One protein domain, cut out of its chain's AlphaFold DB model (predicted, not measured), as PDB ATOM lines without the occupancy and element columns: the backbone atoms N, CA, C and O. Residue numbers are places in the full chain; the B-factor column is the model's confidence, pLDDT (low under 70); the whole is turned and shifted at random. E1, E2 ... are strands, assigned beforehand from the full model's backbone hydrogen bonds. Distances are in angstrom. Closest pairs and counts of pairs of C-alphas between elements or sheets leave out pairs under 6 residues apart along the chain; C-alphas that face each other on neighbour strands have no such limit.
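Overview. This is residues 135 to 164 and 185 to 203 of the 210 residues of the protein "nicotianamine aminotransferase A-like" of Capsicum annuum (UniProt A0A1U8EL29). What is the shape? A strongly twisted antiparallel sheet, order E1 E2 E3, has a long loop, residues 135 to 154, at the end where E1 begins; residues 144 to 149 stick out. What is it made of? Of 49 printed residues, 22, under half, are in three named strands, E1, E2, E3 along the chain: all strand. How big? Only just loose, close to compact, it has a radius of gyration of the C-alphas of 11.9 A and spans 36 by 22 by 18 A.

Arrangement. What neighbours the inner strand? E2, residues 185 to 191, is antiparallel to E1, residues 155 to 162, at 161 degrees; N 160 and O 187, 2.8 A apart, are within hydrogen-bond range. What else? E2 and E3, residues 196 to 202, form a hairpin, antiparallel at 156 degrees; N 197 and O 190, 2.7 A apart, are within hydrogen-bond range.

Along the chain. Where is E1? It begins at C-alpha 155, (39.606, 37.580, -3.959), and measures 20.0 A. And the others? E2 measures 19.1 A; E3, 18.6 A, ends at C-alpha 202, (56.982, 43.492, -4.342).

Size, cuts and confidence. Is anything missing? Residues 165 to 184 are cut out; C-alphas 164 and 185 are 8.0 A apart. Where is confidence low? Residues 135, 163 to 164 and 203 have pLDDT under 70.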
ATOM      1  N   PRO A 135      40.742  32.532  14.002       62.94
ATOM      2  CA  PRO A 135      41.014  33.723  13.216       62.94
ATOM      3  C   PRO A 135      39.688  34.426  12.910       62.94
ATOM      4  O   PRO A 135      38.801  33.858  12.275       62.94
ATOM      5  N   VAL A 136      39.537  35.654  13.411       78.62
ATOM      6  CA  VAL A 136      38.398  36.512  13.082       78.62
ATOM      7  C   VAL A 136      38.752  37.240  11.798       78.62
ATOM      8  O   VAL A 136      39.699  38.029  11.771       78.62
ATOM      9  N   PHE A 137      38.011  36.935  10.737       82.19
ATOM     10  CA  PHE A 137      38.169  37.596   9.452       82.19
ATOM     11  C   PHE A 137      37.397  38.910   9.449       82.19
ATOM     12  O   PHE A 137      36.239  38.967   9.865       82.19
ATOM     13  N   VAL A 138      38.066  39.964   9.006       85.38
ATOM     14  CA  VAL A 138      37.546  41.329   8.970       85.38
ATOM     15  C   VAL A 138      37.207  41.688   7.521       85.38
ATOM     16  O   VAL A 138      37.849  41.192   6.597       85.38
ATOM     17  N   LYS A 139      36.173  42.512   7.320       89.00
ATOM     18  CA  LYS A 139      35.763  43.009   5.997       89.00
ATOM     19  C   LYS A 139      36.588  44.220   5.589       89.00
ATOM     20  O   LYS A 139      36.950  45.026   6.454       89.00
ATOM     21  N   VAL A 140      36.845  44.366   4.291       85.88
ATOM     22  CA  VAL A 140      37.718  45.424   3.759       85.88
ATOM     23  C   VAL A 140      37.214  46.820   4.144       85.88
ATOM     24  O   VAL A 140      38.001  47.633   4.621       85.88
ATOM     25  N   GLU A 141      35.903  47.064   4.067       86.12
ATOM     26  CA  GLU A 141      35.280  48.365   4.383       86.12
ATOM     27  C   GLU A 141      35.541  48.872   5.817       86.12
ATOM     28  O   GLU A 141      35.444  50.064   6.106       86.12
ATOM     29  N   THR A 142      35.856  47.967   6.750       85.25
ATOM     30  CA  THR A 142      36.035  48.300   8.174       85.25
ATOM     31  C   THR A 142      37.478  48.645   8.536       85.25
ATOM     32  O   THR A 142      37.768  49.019   9.680       85.25
ATOM     33  N   LEU A 143      38.394  48.525   7.571       86.19
ATOM     34  CA  LEU A 143      39.798  48.842   7.756       86.19
ATOM     35  C   LEU A 143      40.000  50.348   7.911       86.19
ATOM     36  O   LEU A 143      39.345  51.174   7.278       86.19
ATOM     37  N   LYS A 144      40.948  50.711   8.774       83.19
ATOM     38  CA  LYS A 144      41.348  52.101   8.998       83.19
ATOM     39  C   LYS A 144      42.815  52.268   8.612       83.19
ATOM     40  O   LYS A 144      43.608  51.366   8.886       83.19
ATOM     41  N   PRO A 145      43.212  53.409   8.026       85.00
ATOM     42  CA  PRO A 145      44.619  53.683   7.766       85.00
ATOM     43  C   PRO A 145      45.466  53.565   9.043       85.00
ATOM     44  O   PRO A 145      45.064  54.041  10.105       85.00
ATOM     45  N   GLY A 146      46.640  52.939   8.936       77.88
ATOM     46  CA  GLY A 146      47.589  52.784  10.046       77.88
ATOM     47  C   GLY A 146      47.352  51.580  10.964       77.88
ATOM     48  O   GLY A 146      48.072  51.432  11.949       77.88
ATOM     49  N   THR A 147      46.382  50.710  10.667       83.44
ATOM     50  CA  THR A 147      46.167  49.466  11.419       83.44
ATOM     51  C   THR A 147      46.890  48.279  10.756       83.44
ATOM     52  O   THR A 147      47.126  48.277   9.549       83.44
ATOM     53  N   HIS A 148      47.275  47.258  11.530       82.31
ATOM     54  CA  HIS A 148      48.006  46.080  11.030       82.31
ATOM     55  C   HIS A 148      47.537  44.778  11.704       82.31
ATOM     56  O   HIS A 148      46.936  44.817  12.774       82.31
ATOM     57  N   GLY A 149      47.846  43.617  11.110       82.69
ATOM     58  CA  GLY A 149      47.574  42.296  11.709       82.69
ATOM     59  C   GLY A 149      46.140  41.769  11.551       82.69
ATOM     60  O   GLY A 149      45.704  40.947  12.353       82.69
ATOM     61  N   HIS A 150      45.400  42.238  10.545       84.19
ATOM     62  CA  HIS A 150      44.044  41.760  10.252       84.19
ATOM     63  C   HIS A 150      44.098  40.509   9.377       84.19
ATOM     64  O   HIS A 150      44.884  40.446   8.434       84.19
ATOM     65  N   ASN A 151      43.222  39.544   9.652       85.12
ATOM     66  CA  ASN A 151      42.964  38.439   8.734       85.12
ATOM     67  C   ASN A 151      41.812  38.844   7.816       85.12
ATOM     68  O   ASN A 151      40.756  39.239   8.306       85.12
ATOM     69  N   LEU A 152      42.006  38.751   6.504       85.44
ATOM     70  CA  LEU A 152      40.990  39.077   5.504       85.44
ATOM     71  C   LEU A 152      40.744  37.857   4.618       85.44
ATOM     72  O   LEU A 152      41.676  37.108   4.321       85.44
ATOM     73  N   THR A 153      39.505  37.691   4.166       86.19
ATOM     74  CA  THR A 153      39.163  36.751   3.093       86.19
ATOM     75  C   THR A 153      38.843  37.574   1.859       86.19
ATOM     76  O   THR A 153      37.763  38.142   1.758       86.19
ATOM     77  N   VAL A 154      39.793  37.658   0.935       86.56
ATOM     78  CA  VAL A 154      39.688  38.497  -0.264       86.56
ATOM     79  C   VAL A 154      39.906  37.662  -1.516       86.56
ATOM     80  O   VAL A 154      40.610  36.650  -1.493       86.56
ATOM     81  N   LYS A 155      39.313  38.094  -2.624       86.62
ATOM     82  CA  LYS A 155      39.606  37.580  -3.959       86.62
ATOM     83  C   LYS A 155      40.555  38.526  -4.670       86.62
ATOM     84  O   LYS A 155      40.454  39.743  -4.529       86.62
ATOM     85  N   VAL A 156      41.450  37.956  -5.466       87.38
ATOM     86  CA  VAL A 156      42.230  38.726  -6.432       87.38
ATOM     87  C   VAL A 156      41.294  39.083  -7.579       87.38
ATOM     88  O   VAL A 156      40.770  38.193  -8.246       87.38
ATOM     89  N   VAL A 157      41.039  40.378  -7.747       85.62
ATOM     90  CA  VAL A 157      40.209  40.910  -8.831       85.62
ATOM     91  C   VAL A 157      41.071  41.096 -10.073       85.62
ATOM     92  O   VAL A 157      40.690  40.664 -11.155       85.62
ATOM     93  N   GLU A 158      42.251  41.694  -9.906       80.31
ATOM     94  CA  GLU A 158      43.173  41.976 -11.003       80.31
ATOM     95  C   GLU A 158      44.613  42.052 -10.481       80.31
ATOM     96  O   GLU A 158      44.861  42.515  -9.367       80.31
ATOM     97  N   SER A 159      45.575  41.586 -11.274       83.12
ATOM     98  CA  SER A 159      46.998  41.679 -10.950       83.12
ATOM     99  C   SER A 159      47.775  42.036 -12.207       83.12
ATOM    100  O   SER A 159      47.935  41.205 -13.097       83.12
ATOM    101  N   ASN A 160      48.271  43.270 -12.261       77.19
ATOM    102  CA  ASN A 160      48.972  43.810 -13.415       77.19
ATOM    103  C   ASN A 160      50.467  43.968 -13.111       77.19
ATOM    104  O   ASN A 160      50.840  44.731 -12.214       77.19
ATOM    105  N   PRO A 161      51.363  43.280 -13.842       74.12
ATOM    106  CA  PRO A 161      52.796  43.467 -13.676       74.12
ATOM    107  C   PRO A 161      53.204  44.864 -14.155       74.12
ATOM    108  O   PRO A 161      52.954  45.257 -15.297       74.12
ATOM    109  N   VAL A 162      53.889  45.612 -13.294       72.06
ATOM    110  CA  VAL A 162      54.396  46.940 -13.634       72.06
ATOM    111  C   VAL A 162      55.716  46.770 -14.373       72.06
ATOM    112  O   VAL A 162      56.716  46.310 -13.817       72.06
ATOM    113  N   LYS A 163      55.739  47.148 -15.655       65.25
ATOM    114  CA  LYS A 163      56.975  47.158 -16.443       65.25
ATOM    115  C   LYS A 163      57.940  48.170 -15.836       65.25
ATOM    116  O   LYS A 163      57.703  49.375 -15.906       65.25
ATOM    117  N   ALA A 164      59.058  47.686 -15.299       58.00
ATOM    118  CA  ALA A 164      60.175  48.547 -14.951       58.00
ATOM    119  C   ALA A 164      60.644  49.258 -16.226       58.00
ATOM    120  O   ALA A 164      61.117  48.626 -17.174       58.00
ATOM    121  N   ILE A 185      57.508  44.032  -9.621       76.00
ATOM    122  CA  ILE A 185      56.447  44.772  -8.959       76.00
ATOM    123  C   ILE A 185      55.152  44.475  -9.709       76.00
ATOM    124  O   ILE A 185      55.124  44.560 -10.937       76.00
ATOM    125  N   SER A 186      54.088  44.155  -8.987       78.88
ATOM    126  CA  SER A 186      52.740  44.083  -9.546       78.88
ATOM    127  C   SER A 186      51.807  45.011  -8.786       78.88
ATOM    128  O   SER A 186      51.887  45.135  -7.566       78.88
ATOM    129  N   GLU A 187      50.925  45.683  -9.512       84.31
ATOM    130  CA  GLU A 187      49.759  46.331  -8.926       84.31
ATOM    131  C   GLU A 187      48.659  45.283  -8.803       84.31
ATOM    132  O   GLU A 187      48.245  44.682  -9.794       84.31
ATOM    133  N   CYS A 188      48.228  45.026  -7.575       85.00
ATOM    134  CA  CYS A 188      47.229  44.022  -7.256       85.00
ATOM    135  C   CYS A 188      45.986  44.710  -6.694       85.00
ATOM    136  O   CYS A 188      46.065  45.417  -5.688       85.00
ATOM    137  N   LEU A 189      44.843  44.467  -7.333       87.50
ATOM    138  CA  LEU A 189      43.522  44.804  -6.828       87.50
ATOM    139  C   LEU A 189      42.925  43.556  -6.176       87.50
ATOM    140  O   LEU A 189      42.629  42.563  -6.845       87.50
ATOM    141  N   ILE A 190      42.754  43.603  -4.862       89.44
ATOM    142  CA  ILE A 190      42.103  42.550  -4.077       89.44
ATOM    143  C   ILE A 190      40.829  43.107  -3.462       89.44
ATOM    144  O   ILE A 190      40.783  44.280  -3.123       89.44
ATOM    145  N   GLY A 191      39.796  42.298  -3.289       88.50
ATOM    146  CA  GLY A 191      38.563  42.772  -2.667       88.50
ATOM    147  C   GLY A 191      37.692  41.651  -2.141       88.50
ATOM    148  O   GLY A 191      37.840  40.488  -2.529       88.50
ATOM    149  N   ASP A 192      36.796  42.010  -1.238       88.06
ATOM    150  CA  ASP A 192      35.650  41.191  -0.863       88.06
ATOM    151  C   ASP A 192      34.377  41.789  -1.488       88.06
ATOM    152  O   ASP A 192      34.443  42.622  -2.392       88.06
ATOM    153  N   GLU A 193      33.195  41.343  -1.066       87.81
ATOM    154  CA  GLU A 193      31.942  41.942  -1.533       87.81
ATOM    155  C   GLU A 193      31.698  43.380  -1.036       87.81
ATOM    156  O   GLU A 193      30.733  44.004  -1.479       87.81
ATOM    157  N   THR A 194      32.508  43.891  -0.100       86.62
ATOM    158  CA  THR A 194      32.305  45.198   0.543       86.62
ATOM    159  C   THR A 194      33.176  46.295  -0.031       86.62
ATOM    160  O   THR A 194      32.672  47.390  -0.264       86.62
ATOM    161  N   ASP A 195      34.453  46.018  -0.288       87.00
ATOM    162  CA  ASP A 195      35.369  47.000  -0.864       87.00
ATOM    163  C   ASP A 195      36.618  46.321  -1.456       87.00
ATOM    164  O   ASP A 195      36.830  45.108  -1.335       87.00
ATOM    165  N   SER A 196      37.463  47.113  -2.112       88.94
ATOM    166  CA  SER A 196      38.698  46.672  -2.747       88.94
ATOM    167  C   SER A 196      39.908  47.494  -2.300       88.94
ATOM    168  O   SER A 196      39.829  48.691  -2.046       88.94
ATOM    169  N   ILE A 197      41.056  46.832  -2.215       88.75
ATOM    170  CA  ILE A 197      42.355  47.400  -1.879       88.75
ATOM    171  C   ILE A 197      43.246  47.271  -3.109       88.75
ATOM    172  O   ILE A 197      43.481  46.165  -3.599       88.75
ATOM    173  N   LEU A 198      43.785  48.398  -3.571       89.44
ATOM    174  CA  LEU A 198      44.871  48.432  -4.542       89.44
ATOM    175  C   LEU A 198      46.196  48.539  -3.788       89.44
ATOM    176  O   LEU A 198      46.412  49.493  -3.039       89.44
ATOM    177  N   PHE A 199      47.088  47.575  -3.987       84.62
ATOM    178  CA  PHE A 199      48.422  47.619  -3.403       84.62
ATOM    179  C   PHE A 199      49.488  47.206  -4.407       84.62
ATOM    180  O   PHE A 199      49.253  46.460  -5.356       84.62
ATOM    181  N   THR A 200      50.695  47.700  -4.174       83.31
ATOM    182  CA  THR A 200      51.873  47.346  -4.952       83.31
ATOM    183  C   THR A 200      52.572  46.170  -4.277       83.31
ATOM    184  O   THR A 200      53.237  46.342  -3.256       83.31
ATOM    185  N   ALA A 201      52.429  44.970  -4.833       82.56
ATOM    186  CA  ALA A 201      53.161  43.800  -4.372       82.56
ATOM    187  C   ALA A 201      54.604  43.861  -4.886       82.56
ATOM    188  O   ALA A 201      54.850  44.076  -6.076       82.56
ATOM    189  N   ARG A 202      55.571  43.666  -3.990       76.88
ATOM    190  CA  ARG A 202      56.982  43.492  -4.342       76.88
ATOM    191  C   ARG A 202      57.372  42.054  -4.059       76.88
ATOM    192  O   ARG A 202      57.204  41.588  -2.937       76.88
ATOM    193  N   ASN A 203      57.910  41.364  -5.058       67.25
ATOM    194  CA  ASN A 203      58.549  40.079  -4.820       67.25
ATOM    195  C   ASN A 203      59.995  40.318  -4.347       67.25
ATOM    196  O   ASN A 203      60.893  40.518  -5.167       67.25
TER     197      ASN A 203